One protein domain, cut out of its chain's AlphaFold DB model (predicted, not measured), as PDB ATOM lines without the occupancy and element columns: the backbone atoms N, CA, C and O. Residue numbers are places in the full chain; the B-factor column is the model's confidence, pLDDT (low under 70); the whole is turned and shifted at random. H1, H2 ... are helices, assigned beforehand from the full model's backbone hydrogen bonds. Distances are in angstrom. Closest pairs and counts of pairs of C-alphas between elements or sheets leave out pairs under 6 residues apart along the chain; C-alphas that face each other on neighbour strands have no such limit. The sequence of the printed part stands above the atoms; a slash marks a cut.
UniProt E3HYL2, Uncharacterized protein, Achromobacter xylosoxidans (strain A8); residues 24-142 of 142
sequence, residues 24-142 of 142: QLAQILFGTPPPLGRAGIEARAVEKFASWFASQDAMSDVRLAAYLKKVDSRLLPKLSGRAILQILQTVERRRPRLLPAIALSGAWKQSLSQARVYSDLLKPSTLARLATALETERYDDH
ATOM      1  N   GLN A  24     -10.555  38.707 -48.071       52.22
ATOM      2  CA  GLN A  24     -11.021  39.742 -47.145       52.22
ATOM      3  C   GLN A  24     -10.273  39.706 -45.809       52.22
ATOM      4  O   GLN A  24      -9.931  40.741 -45.242       52.22
ATOM      5  N   LEU A  25      -9.960  38.509 -45.322       51.88
ATOM      6  CA  LEU A  25      -9.301  38.311 -44.039       51.88
ATOM      7  C   LEU A  25      -7.810  38.640 -44.119       51.88
ATOM      8  O   LEU A  25      -7.246  39.230 -43.197       51.88
ATOM      9  N   ALA A  26      -7.199  38.342 -45.266       56.16
ATOM     10  CA  ALA A  26      -5.872  38.826 -45.606       56.16
ATOM     11  C   ALA A  26      -5.829  40.362 -45.629       56.16
ATOM     12  O   ALA A  26      -4.907  40.965 -45.091       56.16
ATOM     13  N   GLN A  27      -6.845  41.013 -46.193       54.28
ATOM     14  CA  GLN A  27      -6.894  42.469 -46.281       54.28
ATOM     15  C   GLN A  27      -7.067  43.149 -44.914       54.28
ATOM     16  O   GLN A  27      -6.466  44.192 -44.680       54.28
ATOM     17  N   ILE A  28      -7.808  42.547 -43.985       52.75
ATOM     18  CA  ILE A  28      -7.984  43.081 -42.622       52.75
ATOM     19  C   ILE A  28      -6.707  42.919 -41.787       52.75
ATOM     20  O   ILE A  28      -6.289  43.840 -41.091       52.75
ATOM     21  N   LEU A  29      -6.056  41.759 -41.876       56.66
ATOM     22  CA  LEU A  29      -4.860  41.449 -41.090       56.66
ATOM     23  C   LEU A  29      -3.586  42.103 -41.611       56.66
ATOM     24  O   LEU A  29      -2.645  42.344 -40.855       56.66
ATOM     25  N   PHE A  30      -3.533  42.323 -42.918       58.59
ATOM     26  CA  PHE A  30      -2.309  42.669 -43.618       58.59
ATOM     27  C   PHE A  30      -2.454  43.949 -44.457       58.59
ATOM     28  O   PHE A  30      -1.496  44.365 -45.104       58.59
ATOM     29  N   GLY A  31      -3.630  44.584 -44.457       51.81
ATOM     30  CA  GLY A  31      -3.895  45.857 -45.132       51.81
ATOM     31  C   GLY A  31      -3.631  47.092 -44.275       51.81
ATOM     32  O   GLY A  31      -3.614  48.193 -44.822       51.81
ATOM     33  N   THR A  32      -3.379  46.943 -42.969       55.34
ATOM     34  CA  THR A  32      -2.913  48.047 -42.124       55.34
ATOM     35  C   THR A  32      -1.524  48.485 -42.596       55.34
ATOM     36  O   THR A  32      -0.573  47.696 -42.539       55.34
ATOM     37  N   PRO A  33      -1.379  49.718 -43.120       54.00
ATOM     38  CA  PRO A  33      -0.090  50.186 -43.590       54.00
ATOM     39  C   PRO A  33       0.873  50.274 -42.398       54.00
ATOM     40  O   PRO A  33       0.483  50.760 -41.331       54.00
ATOM     41  N   PRO A  34       2.124  49.806 -42.543       56.03
ATOM     42  CA  PRO A  34       3.129  50.012 -41.514       56.03
ATOM     43  C   PRO A  34       3.288  51.519 -41.245       56.03
ATOM     44  O   PRO A  34       3.148  52.320 -42.176       56.03
ATOM     45  N   PRO A  35       3.594  51.933 -40.001       59.28
ATOM     46  CA  PRO A  35       3.843  53.338 -39.688       59.28
ATOM     47  C   PRO A  35       4.897  53.908 -40.647       59.28
ATOM     48  O   PRO A  35       5.858  53.212 -40.988       59.28
ATOM     49  N   LEU A  36       4.718  55.162 -41.080       57.28
ATOM     50  CA  LEU A  36       5.395  55.803 -42.226       57.28
ATOM     51  C   LEU A  36       6.943  55.709 -42.242       57.28
ATOM     52  O   LEU A  36       7.544  55.864 -43.299       57.28
ATOM     53  N   GLY A  37       7.601  55.377 -41.125       60.66
ATOM     54  CA  GLY A  37       9.049  55.117 -41.056       60.66
ATOM     55  C   GLY A  37       9.495  53.655 -41.247       60.66
ATOM     56  O   GLY A  37      10.660  53.407 -41.550       60.66
ATOM     57  N   ARG A  38       8.605  52.665 -41.087       64.69
ATOM     58  CA  ARG A  38       8.931  51.228 -41.225       64.69
ATOM     59  C   ARG A  38       8.664  50.671 -42.619       64.69
ATOM     60  O   ARG A  38       9.318  49.708 -43.002       64.69
ATOM     61  N   ALA A  39       7.799  51.316 -43.401       64.56
ATOM     62  CA  ALA A  39       7.438  50.874 -44.748       64.56
ATOM     63  C   ALA A  39       8.658  50.676 -45.669       64.56
ATOM     64  O   ALA A  39       8.771  49.651 -46.335       64.56
ATOM     65  N   GLY A  40       9.609  51.618 -45.668       66.94
ATOM     66  CA  GLY A  40      10.816  51.521 -46.499       66.94
ATOM     67  C   GLY A  40      11.802  50.442 -46.035       66.94
ATOM     68  O   GLY A  40      12.476  49.818 -46.853       66.94
ATOM     69  N   ILE A  41      11.873  50.185 -44.726       75.00
ATOM     70  CA  ILE A  41      12.736  49.144 -44.150       75.00
ATOM     71  C   ILE A  41      12.153  47.761 -44.456       75.00
ATOM     72  O   ILE A  41      12.885  46.854 -44.848       75.00
ATOM     73  N   GLU A  42      10.836  47.615 -44.324       73.12
ATOM     74  CA  GLU A  42      10.116  46.387 -44.643       73.12
ATOM     75  C   GLU A  42      10.142  46.090 -46.143       73.12
ATOM     76  O   GLU A  42      10.437  44.960 -46.516       73.12
ATOM     77  N   ALA A  43       9.950  47.093 -47.006       73.12
ATOM     78  CA  ALA A  43      10.082  46.931 -48.455       73.12
ATOM     79  C   ALA A  43      11.483  46.428 -48.840       73.12
ATOM     80  O   ALA A  43      11.612  45.434 -49.550       73.12
ATOM     81  N   ARG A  44      12.540  47.028 -48.275       76.94
ATOM     82  CA  ARG A  44      13.921  46.552 -48.469       76.94
ATOM     83  C   ARG A  44      14.141  45.140 -47.928       76.94
ATOM     84  O   ARG A  44      14.916  44.382 -48.505       76.94
ATOM     85  N   ALA A  45      13.504  44.775 -46.816       77.75
ATOM     86  CA  ALA A  45      13.587  43.424 -46.268       77.75
ATOM     87  C   ALA A  45      12.900  42.398 -47.185       77.75
ATOM     88  O   ALA A  45      13.453  41.320 -47.403       77.75
ATOM     89  N   VAL A  46      11.749  42.749 -47.769       80.44
ATOM     90  CA  VAL A  46      11.035  41.926 -48.755       80.44
ATOM     91  C   VAL A  46      11.855  41.776 -50.036       80.44
ATOM     92  O   VAL A  46      12.024  40.659 -50.513       80.44
ATOM     93  N   GLU A  47      12.440  42.853 -50.562       81.44
ATOM     94  CA  GLU A  47      13.311  42.803 -51.746       81.44
ATOM     95  C   GLU A  47      14.566  41.951 -51.509       81.44
ATOM     96  O   GLU A  47      14.944  41.126 -52.347       81.44
ATOM     97  N   LYS A  48      15.201  42.091 -50.339       83.38
ATOM     98  CA  LYS A  48      16.331  41.241 -49.939       83.38
ATOM     99  C   LYS A  48      15.926  39.779 -49.801       83.38
ATOM    100  O   LYS A  48      16.686  38.902 -50.200       83.38
ATOM    101  N   PHE A  49      14.740  39.504 -49.262       82.44
ATOM    102  CA  PHE A  49      14.223  38.142 -49.195       82.44
ATOM    103  C   PHE A  49      13.960  37.582 -50.594       82.44
ATOM    104  O   PHE A  49      14.381  36.469 -50.882       82.44
ATOM    105  N   ALA A  50      13.315  38.346 -51.477       83.06
ATOM    106  CA  ALA A  50      12.989  37.909 -52.831       83.06
ATOM    107  C   ALA A  50      14.248  37.631 -53.667       83.06
ATOM    108  O   ALA A  50      14.317  36.612 -54.352       83.06
ATOM    109  N   SER A  51      15.262  38.496 -53.573       84.38
ATOM    110  CA  SER A  51      16.557  38.302 -54.241       84.38
ATOM    111  C   SER A  51      17.337  37.115 -53.669       84.38
ATOM    112  O   SER A  51      17.831  36.285 -54.432       84.38
ATOM    113  N   TRP A  52      17.388  36.968 -52.340       86.69
ATOM    114  CA  TRP A  52      17.965  35.782 -51.706       86.69
ATOM    115  C   TRP A  52      17.239  34.514 -52.154       86.69
ATOM    116  O   TRP A  52      17.885  33.582 -52.619       86.69
ATOM    117  N   PHE A  53      15.910  34.484 -52.089       82.69
ATOM    118  CA  PHE A  53      15.115  33.320 -52.458       82.69
ATOM    119  C   PHE A  53      15.312  32.944 -53.931       82.69
ATOM    120  O   PHE A  53      15.456  31.767 -54.246       82.69
ATOM    121  N   ALA A  54      15.436  33.939 -54.815       83.69
ATOM    122  CA  ALA A  54      15.773  33.728 -56.218       83.69
ATOM    123  C   ALA A  54      17.168  33.116 -56.423       83.69
ATOM    124  O   ALA A  54      17.342  32.241 -57.263       83.69
ATOM    125  N   SER A  55      18.161  33.520 -55.626       84.88
ATOM    126  CA  SER A  55      19.508  32.934 -55.688       84.88
ATOM    127  C   SER A  55      19.573  31.469 -55.235       84.88
ATOM    128  O   SER A  55      20.568  30.796 -55.489       84.88
ATOM    129  N   GLN A  56      18.529  30.962 -54.568       82.19
ATOM    130  CA  GLN A  56      18.472  29.585 -54.077       82.19
ATOM    131  C   GLN A  56      17.782  28.617 -55.053       82.19
ATOM    132  O   GLN A  56      17.484  27.484 -54.676       82.19
ATOM    133  N   ASP A  57      17.566  29.007 -56.314       76.50
ATOM    134  CA  ASP A  57      16.904  28.157 -57.314       76.50
ATOM    135  C   ASP A  57      17.678  26.855 -57.634       76.50
ATOM    136  O   ASP A  57      17.086  25.874 -58.077       76.50
ATOM    137  N   ALA A  58      18.978  26.773 -57.346       79.56
ATOM    138  CA  ALA A  58      19.742  25.524 -57.470       79.56
ATOM    139  C   ALA A  58      19.701  24.642 -56.200       79.56
ATOM    140  O   ALA A  58      20.185  23.510 -56.207       79.56
ATOM    141  N   MET A  59      19.157  25.146 -55.086       82.00
ATOM    142  CA  MET A  59      19.147  24.447 -53.800       82.00
ATOM    143  C   MET A  59      17.997  23.430 -53.725       82.00
ATOM    144  O   MET A  59      16.898  23.661 -54.235       82.00
ATOM    145  N   SER A  60      18.240  22.295 -53.060       83.94
ATOM    146  CA  SER A  60      17.208  21.282 -52.838       83.94
ATOM    147  C   SER A  60      16.096  21.793 -51.921       83.94
ATOM    148  O   SER A  60      16.350  22.499 -50.941       83.94
ATOM    149  N   ASP A  61      14.861  21.373 -52.202       77.94
ATOM    150  CA  ASP A  61      13.663  21.781 -51.458       77.94
ATOM    151  C   ASP A  61      13.776  21.500 -49.951       77.94
ATOM    152  O   ASP A  61      13.366  22.318 -49.130       77.94
ATOM    153  N   VAL A  62      14.418  20.393 -49.565       78.44
ATOM    154  CA  VAL A  62      14.629  20.020 -48.155       78.44
ATOM    155  C   VAL A  62      15.537  21.019 -47.429       78.44
ATOM    156  O   VAL A  62      15.251  21.421 -46.299       78.44
ATOM    157  N   ARG A  63      16.629  21.455 -48.071       81.00
ATOM    158  CA  ARG A  63      17.533  22.456 -47.485       81.00
ATOM    159  C   ARG A  63      16.862  23.822 -47.442       81.00
ATOM    160  O   ARG A  63      16.940  24.497 -46.417       81.00
ATOM    161  N   LEU A  64      16.150  24.196 -48.504       82.44
ATOM    162  CA  LEU A  64      15.456  25.478 -48.576       82.44
ATOM    163  C   LEU A  64      14.347  25.581 -47.517       82.44
ATOM    164  O   LEU A  64      14.254  26.596 -46.832       82.44
ATOM    165  N   ALA A  65      13.592  24.502 -47.291       76.50
ATOM    166  CA  ALA A  65      12.602  24.397 -46.219       76.50
ATOM    167  C   ALA A  65      13.208  24.650 -44.826       76.50
ATOM    168  O   ALA A  65      12.641  25.394 -44.025       76.50
ATOM    169  N   ALA A  66      14.382  24.081 -44.534       78.50
ATOM    170  CA  ALA A  66      15.060  24.284 -43.254       78.50
ATOM    171  C   ALA A  66      15.524  25.740 -43.053       78.50
ATOM    172  O   ALA A  66      15.434  26.273 -41.943       78.50
ATOM    173  N   TYR A  67      15.991  26.401 -44.117       79.19
ATOM    174  CA  TYR A  67      16.335  27.825 -44.080       79.19
ATOM    175  C   TYR A  67      15.103  28.707 -43.895       79.19
ATOM    176  O   TYR A  67      15.116  29.588 -43.034       79.19
ATOM    177  N   LEU A  68      14.025  28.434 -44.632       76.75
ATOM    178  CA  LEU A  68      12.755  29.145 -44.503       76.75
ATOM    179  C   LEU A  68      12.213  29.078 -43.073       76.75
ATOM    180  O   LEU A  68      11.813  30.103 -42.531       76.75
ATOM    181  N   LYS A  69      12.323  27.923 -42.409       74.25
ATOM    182  CA  LYS A  69      11.932  27.756 -41.001       74.25
ATOM    183  C   LYS A  69      12.731  28.648 -40.039       74.25
ATOM    184  O   LYS A  69      12.196  29.154 -39.054       74.25
ATOM    185  N   LYS A  70      14.021  28.875 -40.314       73.50
ATOM    186  CA  LYS A  70      14.859  29.803 -39.529       73.50
ATOM    187  C   LYS A  70      14.494  31.261 -39.804       73.50
ATOM    188  O   LYS A  70      14.465  32.060 -38.869       73.50
ATOM    189  N   VAL A  71      14.209  31.599 -41.060       71.81
ATOM    190  CA  VAL A  71      13.752  32.939 -41.459       71.81
ATOM    191  C   VAL A  71      12.404  33.262 -40.810       71.81
ATOM    192  O   VAL A  71      12.254  34.350 -40.258       71.81
ATOM    193  N   ASP A  72      11.484  32.297 -40.772       69.94
ATOM    194  CA  ASP A  72      10.178  32.392 -40.111       69.94
ATOM    195  C   ASP A  72      10.314  32.877 -38.661       69.94
ATOM    196  O   ASP A  72       9.830  33.947 -38.301       69.94
ATOM    197  N   SER A  73      11.123  32.181 -37.857       67.69
ATOM    198  CA  SER A  73      11.306  32.501 -36.433       67.69
ATOM    199  C   SER A  73      11.924  33.875 -36.128       67.69
ATOM    200  O   SER A  73      11.739  34.397 -35.031       67.69
ATOM    201  N   ARG A  74      12.683  34.468 -37.060       70.94
ATOM    202  CA  ARG A  74      13.490  35.680 -36.800       70.94
ATOM    203  C   ARG A  74      12.958  36.930 -37.486       70.94
ATOM    204  O   ARG A  74      13.099  38.026 -36.943       70.94
ATOM    205  N   LEU A  75      12.424  36.763 -38.693       69.69
ATOM    206  CA  LEU A  75      12.097  37.845 -39.616       69.69
ATOM    207  C   LEU A  75      10.590  38.102 -39.642       69.69
ATOM    208  O   LEU A  75      10.177  39.241 -39.448       69.69
ATOM    209  N   LEU A  76       9.767  37.055 -39.766       68.62
ATOM    210  CA  LEU A  76       8.309  37.201 -39.845       68.62
ATOM    211  C   LEU A  76       7.653  37.851 -38.611       68.62
ATOM    212  O   LEU A  76       6.758  38.661 -38.818       68.62
ATOM    213  N   PRO A  77       8.061  37.623 -37.344       66.31
ATOM    214  CA  PRO A  77       7.428  38.310 -36.210       66.31
ATOM    215  C   PRO A  77       7.751  39.811 -36.123       66.31
ATOM    216  O   PRO A  77       7.136  40.521 -35.333       66.31
ATOM    217  N   LYS A  78       8.723  40.309 -36.898       71.00
ATOM    218  CA  LYS A  78       9.132  41.725 -36.899       71.00
ATOM    219  C   LYS A  78       8.582  42.514 -38.087       71.00
ATOM    220  O   LYS A  78       8.770  43.727 -38.130       71.00
ATOM    221  N   LEU A  79       7.971  41.828 -39.047       71.12
ATOM    222  CA  LEU A  79       7.447  42.416 -40.271       71.12
ATOM    223  C   LEU A  79       5.957  42.711 -40.134       71.12
ATOM    224  O   LEU A  79       5.226  41.983 -39.463       71.12
ATOM    225  N   SER A  80       5.505  43.760 -40.818       70.56
ATOM    226  CA  SER A  80       4.079  43.967 -41.012       70.56
ATOM    227  C   SER A  80       3.456  42.810 -41.780       70.56
ATOM    228  O   SER A  80       4.074  42.140 -42.613       70.56
ATOM    229  N   GLY A  81       2.166  42.644 -41.540       67.88
ATOM    230  CA  GLY A  81       1.327  41.712 -42.254       67.88
ATOM    231  C   GLY A  81       1.471  41.733 -43.776       67.88
ATOM    232  O   GLY A  81       1.572  40.691 -44.424       67.88
ATOM    233  N   ARG A  82       1.532  42.941 -44.347       70.44
ATOM    234  CA  ARG A  82       1.670  43.156 -45.790       70.44
ATOM    235  C   ARG A  82       2.968  42.572 -46.339       70.44
ATOM    236  O   ARG A  82       2.959  41.920 -47.380       70.44
ATOM    237  N   ALA A  83       4.076  42.799 -45.639       71.94
ATOM    238  CA  ALA A  83       5.384  42.287 -46.031       71.94
ATOM    239  C   ALA A  83       5.426  40.752 -45.968       71.94
ATOM    240  O   ALA A  83       5.989  40.104 -46.849       71.94
ATOM    241  N   ILE A  84       4.764  40.159 -44.973       74.75
ATOM    242  CA  ILE A  84       4.650  38.701 -44.834       74.75
ATOM    243  C   ILE A  84       3.837  38.102 -45.981       74.75
ATOM    244  O   ILE A  84       4.262  37.109 -46.568       74.75
ATOM    245  N   LEU A  85       2.713  38.720 -46.358       73.38
ATOM    246  CA  LEU A  85       1.951  38.295 -47.534       73.38
ATOM    247  C   LEU A  85       2.792  38.329 -48.809       73.38
ATOM    248  O   LEU A  85       2.753  37.383 -49.588       73.38
ATOM    249  N   GLN A  86       3.561  39.396 -49.027       75.88
ATOM    250  CA  GLN A  86       4.422  39.510 -50.207       75.88
ATOM    251  C   GLN A  86       5.486  38.407 -50.237       75.88
ATOM    252  O   GLN A  86       5.753  37.828 -51.293       75.88
ATOM    253  N   ILE A  87       6.057  38.068 -49.080       78.06
ATOM    254  CA  ILE A  87       6.991  36.948 -48.925       78.06
ATOM    255  C   ILE A  87       6.307  35.617 -49.264       78.06
ATOM    256  O   ILE A  87       6.835  34.850 -50.070       78.06
ATOM    257  N   LEU A  88       5.115  35.364 -48.716       75.81
ATOM    258  CA  LEU A  88       4.345  34.147 -48.985       75.81
ATOM    259  C   LEU A  88       3.975  34.016 -50.467       75.81
ATOM    260  O   LEU A  88       4.209  32.963 -51.051       75.81
ATOM    261  N   GLN A  89       3.501  35.091 -51.100       77.12
ATOM    262  CA  GLN A  89       3.195  35.122 -52.535       77.12
ATOM    263  C   GLN A  89       4.437  34.870 -53.397       77.12
ATOM    264  O   GLN A  89       4.364  34.204 -54.429       77.12
ATOM    265  N   THR A  90       5.598  35.384 -52.983       80.25
ATOM    266  CA  THR A  90       6.866  35.149 -53.690       80.25
ATOM    267  C   THR A  90       7.257  33.672 -53.639       80.25
ATOM    268  O   THR A  90       7.712  33.114 -54.640       80.25
ATOM    269  N   VAL A  91       7.043  33.023 -52.494       78.88
ATOM    270  CA  VAL A  91       7.320  31.593 -52.306       78.88
ATOM    271  C   VAL A  91       6.309  30.738 -53.064       78.88
ATOM    272  O   VAL A  91       6.714  29.814 -53.761       78.88
ATOM    273  N   GLU A  92       5.024  31.082 -53.004       75.69
ATOM    274  CA  GLU A  92       3.950  30.413 -53.744       75.69
ATOM    275  C   GLU A  92       4.212  30.410 -55.254       75.69
ATOM    276  O   GLU A  92       4.123  29.362 -55.891       75.69
ATOM    277  N   ARG A  93       4.608  31.557 -55.821       77.00
ATOM    278  CA  ARG A  93       4.860  31.702 -57.264       77.00
ATOM    279  C   ARG A  93       6.047  30.888 -57.765       77.00
ATOM    280  O   ARG A  93       6.021  30.419 -58.896       77.00
ATOM    281  N   ARG A  94       7.106  30.764 -56.964       79.44
ATOM    282  CA  ARG A  94       8.345  30.086 -57.380       79.44
ATOM    283  C   ARG A  94       8.364  28.612 -56.990       79.44
ATOM    284  O   ARG A  94       8.761  27.779 -57.796       79.44
ATOM    285  N   ARG A  95       7.972  28.283 -55.756       74.31
ATOM    286  CA  ARG A  95       8.019  26.924 -55.195       74.31
ATOM    287  C   ARG A  95       6.863  26.684 -54.216       74.31
ATOM    288  O   ARG A  95       7.072  26.685 -52.999       74.31
ATOM    289  N   PRO A  96       5.654  26.379 -54.718       73.75
ATOM    290  CA  PRO A  96       4.470  26.199 -53.874       73.75
ATOM    291  C   PRO A  96       4.612  25.035 -52.882       73.75
ATOM    292  O   PRO A  96       4.054  25.070 -51.788       73.75
ATOM    293  N   ARG A  97       5.436  24.028 -53.207       75.81
ATOM    294  CA  ARG A  97       5.728  22.870 -52.341       75.81
ATOM    295  C   ARG A  97       6.416  23.238 -51.022       75.81
ATOM    296  O   ARG A  97       6.418  22.430 -50.100       75.81
ATOM    297  N   LEU A  98       6.989  24.438 -50.924       74.12
ATOM    298  CA  LEU A  98       7.692  24.929 -49.737       74.12
ATOM    299  C   LEU A  98       6.823  25.797 -48.828       74.12
ATOM    300  O   LEU A  98       7.252  26.123 -47.723       74.12
ATOM    301  N   LEU A  99       5.594  26.124 -49.239       70.00
ATOM    302  CA  LEU A  99       4.642  26.835 -48.385       70.00
ATOM    303  C   LEU A  99       4.411  26.141 -47.032       70.00
ATOM    304  O   LEU A  99       4.445  26.837 -46.021       70.00
ATOM    305  N   PRO A 100       4.278  24.799 -46.945       69.25
ATOM    306  CA  PRO A 100       4.136  24.123 -45.655       69.25
ATOM    307  C   PRO A 100       5.361  24.269 -44.739       69.25
ATOM    308  O   PRO A 100       5.241  24.120 -43.524       69.25
ATOM    309  N   ALA A 101       6.544  24.547 -45.301       67.12
ATOM    310  CA  ALA A 101       7.764  24.773 -44.530       67.12
ATOM    311  C   ALA A 101       7.814  26.175 -43.902       67.12
ATOM    312  O   ALA A 101       8.477  26.358 -42.880       67.12
ATOM    313  N   ILE A 102       7.080  27.133 -44.476       68.19
ATOM    314  CA  ILE A 102       6.789  28.439 -43.877       68.19
ATOM    315  C   ILE A 102       5.545  28.262 -43.014       68.19
ATOM    316  O   ILE A 102       4.440  28.709 -43.326       68.19
ATOM    317  N   ALA A 103       5.714  27.512 -41.933       60.09
ATOM    318  CA  ALA A 103       4.668  27.347 -40.950       60.09
ATOM    319  C   ALA A 103       4.597  28.630 -40.125       60.09
ATOM    320  O   ALA A 103       5.153  28.638 -39.027       60.09
ATOM    321  N   LEU A 104       3.900  29.653 -40.665       61.94
ATOM    322  CA  LEU A 104       3.551  30.906 -39.984       61.94
ATOM    323  C   LEU A 104       3.526  30.653 -38.485       61.94
ATOM    324  O   LEU A 104       2.718  29.830 -38.026       61.94
ATOM    325  N   SER A 105       4.468  31.279 -37.775       56.78
ATOM    326  CA  SER A 105       4.690  31.034 -36.355       56.78
ATOM    327  C   SER A 105       3.364  30.953 -35.586       56.78
ATOM    328  O   SER A 105       2.382  31.607 -35.946       56.78
ATOM    329  N   GLY A 106       3.295  30.137 -34.529       55.56
ATOM    330  CA  GLY A 106       2.053  29.941 -33.761       55.56
ATOM    331  C   GLY A 106       1.369  31.254 -33.350       55.56
ATOM    332  O   GLY A 106       0.144  31.331 -33.359       55.56
ATOM    333  N   ALA A 107       2.158  32.310 -33.125       55.62
ATOM    334  CA  ALA A 107       1.681  33.670 -32.892       55.62
ATOM    335  C   ALA A 107       0.822  34.224 -34.045       55.62
ATOM    336  O   ALA A 107      -0.243  34.778 -33.799       55.62
ATOM    337  N   TRP A 108       1.212  34.020 -35.305       60.44
ATOM    338  CA  TRP A 108       0.432  34.457 -36.467       60.44
ATOM    339  C   TRP A 108      -0.848  33.657 -36.657       60.44
ATOM    340  O   TRP A 108      -1.877  34.239 -36.991       60.44
ATOM    341  N   LYS A 109      -0.824  32.342 -36.400       63.09
ATOM    342  CA  LYS A 109      -2.053  31.529 -36.388       63.09
ATOM    343  C   LYS A 109      -3.032  32.022 -35.324       63.09
ATOM    344  O   LYS A 109      -4.228  32.077 -35.588       63.09
ATOM    345  N   GLN A 110      -2.514  32.424 -34.166       61.53
ATOM    346  CA  GLN A 110      -3.301  32.983 -33.074       61.53
ATOM    347  C   GLN A 110      -3.846  34.383 -33.406       61.53
ATOM    348  O   GLN A 110      -5.021  34.652 -33.169       61.53
ATOM    349  N   SER A 111      -3.053  35.254 -34.037       62.22
ATOM    350  CA  SER A 111      -3.537  36.548 -34.542       62.22
ATOM    351  C   SER A 111      -4.589  36.379 -35.646       62.22
ATOM    352  O   SER A 111      -5.573  37.111 -35.674       62.22
ATOM    353  N   LEU A 112      -4.441  35.371 -36.512       61.62
ATOM    354  CA  LEU A 112      -5.436  34.992 -37.521       61.62
ATOM    355  C   LEU A 112      -6.736  34.493 -36.903       61.62
ATOM    356  O   LEU A 112      -7.812  34.890 -37.348       61.62
ATOM    357  N   SER A 113      -6.656  33.626 -35.893       61.62
ATOM    358  CA  SER A 113      -7.846  33.141 -35.199       61.62
ATOM    359  C   SER A 113      -8.547  34.274 -34.456       61.62
ATOM    360  O   SER A 113      -9.764  34.380 -34.537       61.62
ATOM    361  N   GLN A 114      -7.798  35.164 -33.801       63.66
ATOM    362  CA  GLN A 114      -8.363  36.337 -33.133       63.66
ATOM    363  C   GLN A 114      -9.046  37.275 -34.128       63.66
ATOM    364  O   GLN A 114     -10.189  37.662 -33.914       63.66
ATOM    365  N   ALA A 115      -8.402  37.596 -35.251       61.22
ATOM    366  CA  ALA A 115      -9.003  38.461 -36.262       61.22
ATOM    367  C   ALA A 115     -10.221  37.837 -36.949       61.22
ATOM    368  O   ALA A 115     -11.157  38.560 -37.274       61.22
ATOM    369  N   ARG A 116     -10.251  36.508 -37.129       62.31
ATOM    370  CA  ARG A 116     -11.456  35.780 -37.561       62.31
ATOM    371  C   ARG A 116     -12.605  36.000 -36.587       62.31
ATOM    372  O   ARG A 116     -13.672  36.428 -37.009       62.31
ATOM    373  N   VAL A 117     -12.353  35.799 -35.296       66.06
ATOM    374  CA  VAL A 117     -13.354  36.003 -34.241       66.06
ATOM    375  C   VAL A 117     -13.839  37.455 -34.215       66.06
ATOM    376  O   VAL A 117     -15.042  37.691 -34.233       66.06
ATOM    377  N   TYR A 118     -12.940  38.442 -34.256       64.06
ATOM    378  CA  TYR A 118     -13.334  39.855 -34.294       64.06
ATOM    379  C   TYR A 118     -14.105  40.225 -35.561       64.06
ATOM    380  O   TYR A 118     -15.093  40.951 -35.489       64.06
ATOM    381  N   SER A 119     -13.692  39.711 -36.721       57.91
ATOM    382  CA  SER A 119     -14.417  39.938 -37.967       57.91
ATOM    383  C   SER A 119     -15.812  39.324 -37.912       57.91
ATOM    384  O   SER A 119     -16.745  39.961 -38.384       57.91
ATOM    385  N   ASP A 120     -15.971  38.135 -37.331       66.69
ATOM    386  CA  ASP A 120     -17.268  37.475 -37.168       66.69
ATOM    387  C   ASP A 120     -18.202  38.244 -36.228       66.69
ATOM    388  O   ASP A 120     -19.399  38.350 -36.505       66.69
ATOM    389  N   LEU A 121     -17.657  38.832 -35.160       64.12
ATOM    390  CA  LEU A 121     -18.399  39.698 -34.238       64.12
ATOM    391  C   LEU A 121     -18.870  40.993 -34.912       64.12
ATOM    392  O   LEU A 121     -19.977  41.455 -34.655       64.12
ATOM    393  N   LEU A 122     -18.053  41.553 -35.804       65.56
ATOM    394  CA  LEU A 122     -18.340  42.805 -36.507       65.56
ATOM    395  C   LEU A 122     -19.100  42.610 -37.829       65.56
ATOM    396  O   LEU A 122     -19.350  43.581 -38.544       65.56
ATOM    397  N   LYS A 123     -19.487  41.377 -38.180       74.06
ATOM    398  CA  LYS A 123     -20.311  41.129 -39.369       74.06
ATOM    399  C   LYS A 123     -21.669  41.830 -39.223       74.06
ATOM    400  O   LYS A 123     -22.301  41.702 -38.171       74.06
ATOM    401  N   PRO A 124     -22.192  42.460 -40.294       70.50
ATOM    402  CA  PRO A 124     -23.499  43.119 -40.269       70.50
ATOM    403  C   PRO A 124     -24.623  42.197 -39.785       70.50
ATOM    404  O   PRO A 124     -25.493  42.618 -39.036       70.50
ATOM    405  N   SER A 125     -24.567  40.911 -40.142       73.81
ATOM    406  CA  SER A 125     -25.528  39.892 -39.705       73.81
ATOM    407  C   SER A 125     -25.477  39.573 -38.209       73.81
ATOM    408  O   SER A 125     -26.464  39.104 -37.646       73.81
ATOM    409  N   THR A 126     -24.309  39.725 -37.585       69.44
ATOM    410  CA  THR A 126     -24.100  39.453 -36.157       69.44
ATOM    411  C   THR A 126     -24.533  40.667 -35.344       69.44
ATOM    412  O   THR A 126     -25.273  40.520 -34.378       69.44
ATOM    413  N   LEU A 127     -24.176  41.869 -35.806       75.62
ATOM    414  CA  LEU A 127     -24.633  43.134 -35.230       75.62
ATOM    415  C   LEU A 127     -26.150  43.315 -35.355       75.62
ATOM    416  O   LEU A 127     -26.785  43.728 -34.394       75.62
ATOM    417  N   ALA A 128     -26.741  42.946 -36.495       73.00
ATOM    418  CA  ALA A 128     -28.190  42.972 -36.677       73.00
ATOM    419  C   ALA A 128     -28.893  42.035 -35.691       73.00
ATOM    420  O   ALA A 128     -29.815  42.466 -35.015       73.00
ATOM    421  N   ARG A 129     -28.411  40.793 -35.530       75.81
ATOM    422  CA  ARG A 129     -28.951  39.855 -34.530       75.81
ATOM    423  C   ARG A 129     -28.868  40.398 -33.107       75.81
ATOM    424  O   ARG A 129     -29.801  40.208 -32.339       75.81
ATOM    425  N   LEU A 130     -27.770  41.069 -32.769       78.12
ATOM    426  CA  LEU A 130     -27.584  41.670 -31.452       78.12
ATOM    427  C   LEU A 130     -28.515  42.875 -31.244       78.12
ATOM    428  O   LEU A 130     -29.099  43.008 -30.178       78.12
ATOM    429  N   ALA A 131     -28.724  43.699 -32.274       76.56
ATOM    430  CA  ALA A 131     -29.703  44.784 -32.243       76.56
ATOM    431  C   ALA A 131     -31.136  44.258 -32.066       76.56
ATOM    432  O   ALA A 131     -31.864  44.759 -31.218       76.56
ATOM    433  N   THR A 132     -31.512  43.197 -32.788       78.75
ATOM    434  CA  THR A 132     -32.834  42.568 -32.646       78.75
ATOM    435  C   THR A 132     -33.022  41.941 -31.263       78.75
ATOM    436  O   THR A 132     -34.108  42.027 -30.699       78.75
ATOM    437  N   ALA A 133     -31.972  41.335 -30.699       80.12
ATOM    438  CA  ALA A 133     -31.991  40.796 -29.339       80.12
ATOM    439  C   ALA A 133     -32.170  41.903 -28.283       80.12
ATOM    440  O   ALA A 133     -32.986  41.758 -27.383       80.12
ATOM    441  N   LEU A 134     -31.476  43.035 -28.430       79.56
ATOM    442  CA  LEU A 134     -31.642  44.193 -27.544       79.56
ATOM    443  C   LEU A 134     -33.028  44.840 -27.669       79.56
ATOM    444  O   LEU A 134     -33.582  45.309 -26.681       79.56
ATOM    445  N   GLU A 135     -33.593  44.889 -28.877       77.25
ATOM    446  CA  GLU A 135     -34.962  45.373 -29.080       77.25
ATOM    447  C   GLU A 135     -35.987  44.437 -28.440       77.25
ATOM    448  O   GLU A 135     -36.895  44.920 -27.775       77.25
ATOM    449  N   THR A 136     -35.828  43.121 -28.578       80.12
ATOM    450  CA  THR A 136     -36.729  42.147 -27.936       80.12
ATOM    451  C   THR A 136     -36.636  42.191 -26.413       80.12
ATOM    452  O   THR A 136     -37.670  42.255 -25.760       80.12
ATOM    453  N   GLU A 137     -35.433  42.290 -25.845       70.81
ATOM    454  CA  GLU A 137     -35.239  42.416 -24.392       70.81
ATOM    455  C   GLU A 137     -35.860  43.712 -23.837       70.81
ATOM    456  O   GLU A 137     -36.495  43.713 -22.788       70.81
ATOM    457  N   ARG A 138     -35.783  44.818 -24.590       69.25
ATOM    458  CA  ARG A 138     -36.411  46.096 -24.218       69.25
ATOM    459  C   ARG A 138     -37.943  46.068 -24.270       69.25
ATOM    460  O   ARG A 138     -38.580  46.913 -23.644       69.25
ATOM    461  N   TYR A 139     -38.523  45.156 -25.045       62.75
ATOM    462  CA  TYR A 139     -39.971  44.966 -25.127       62.75
ATOM    463  C   TYR A 139     -40.503  43.958 -24.099       62.75
ATOM    464  O   TYR A 139     -41.669  44.073 -23.746       62.75
ATOM    465  N   ASP A 140     -39.677  43.031 -23.603       58.69
ATOM    466  CA  ASP A 140     -40.062  42.061 -22.560       58.69
ATOM    467  C   ASP A 140     -40.044  42.653 -21.128       58.69
ATOM    468  O   ASP A 140     -40.649  42.081 -20.223       58.69
ATOM    469  N   ASP A 141     -39.407  43.812 -20.918       55.00
ATOM    470  CA  ASP A 141     -39.403  44.561 -19.643       55.00
ATOM    471  C   ASP A 141     -40.617  45.520 -19.465       55.00
ATOM    472  O   ASP A 141     -40.659  46.323 -18.523       55.00
ATOM    473  N   HIS A 142     -41.620  45.453 -20.352       48.94
ATOM    474  CA  HIS A 142     -42.876  46.223 -20.298       48.94
ATOM    475  C   HIS A 142     -44.113  45.322 -20.310       48.94
ATOM    476  O   HIS A 142     -45.077  45.674 -19.588       48.94
TER     477      HIS A 142
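AT A GLANCE: This is residues 24 to 142 of the 142 residues of an uncharacterized protein of Achromobacter xylosoxidans (strain A8) (UniProt E3HYL2). A head of helices, with H2, H3 and H4 running roughly along one another and their centres in a triangle, and with H5 across H3 and H4, carries a long arm made by H6 and then H7. H1 packs between H4 and H6 where the arm leaves the head, and residues 122 to 129 and 131 to 142, most of them in H7, stick out free. The printed part has 119 residues, with seven named helices, H1 to H7 in order, and no named strand; the class is all helix. It is only just loose, close to extended, with a radius of gyration of the C-alphas of 20.2 A, and it spans 75 by 33 by 22 A.

HOW THE PARTS SIT: Begin at the longest helix, H3, residues 61 to 78, where you will find a kink of 45 degrees near residue 72. Look next at the hub, H4, residues 81 to 94: it is close to H3 but not clearly touching, the closest C-alphas, of Leu 76 and Ile 84, being 6.4 A apart. H2, residues 39 to 55, touches H4 at a shallow tilt of 17 degrees, the same way, closest at the C-alphas of Val 46 and Ala 83, 6.3 A. H2 and H3 are near each other. H5, residues 96 to 101, touches residues 61 to 69 of H3, closest at the C-alphas of Ala 65 and Ala 101, 5.1 A. H5 also touches residues 88 to 92 of H4, closest at the C-alphas of Glu 92 and Leu 99, 6.5 A. H1, residues 24 to 30, touches residues 81 to 85 of H4, closest at the C-alphas of Phe 30 and Gly 81, 4.0 A. H6, residues 106 to 121, touches H1 with residues 112 to 116, closest at the C-alphas of Leu 29 and Ala 115, 7.0 A. H7, residues 124 to 140, is close to H6 but not clearly touching, at a steep tilt of 50 degrees. In H1, H2, H4, H6 and H7 every O i to N i+4 pair is within hydrogen-bond range; in H3 12 of 14 are, and in H5 0 of 2, beside 2 of 3 O i to N i+3 pairs.

IN THESE COORDINATES: Find C-alpha 61 at (13.663, 21.781, -51.458); from there H3 runs 25.1 A to C-alpha 78. H2 is 24.2 A long, H4 20.3 A and H6 22.7 A. H7 runs 24.3 A to C-alpha 140 at (-40.062, 42.061, -22.560).

THE WHOLE: The C-alphas of Ala 58 and His 142, the two farthest apart, are 75.7 A apart. The printed part has no cut and no long link. Its mean pLDDT is 70.2, and residues 24 to 40 and 100 to 122 are among those under 70.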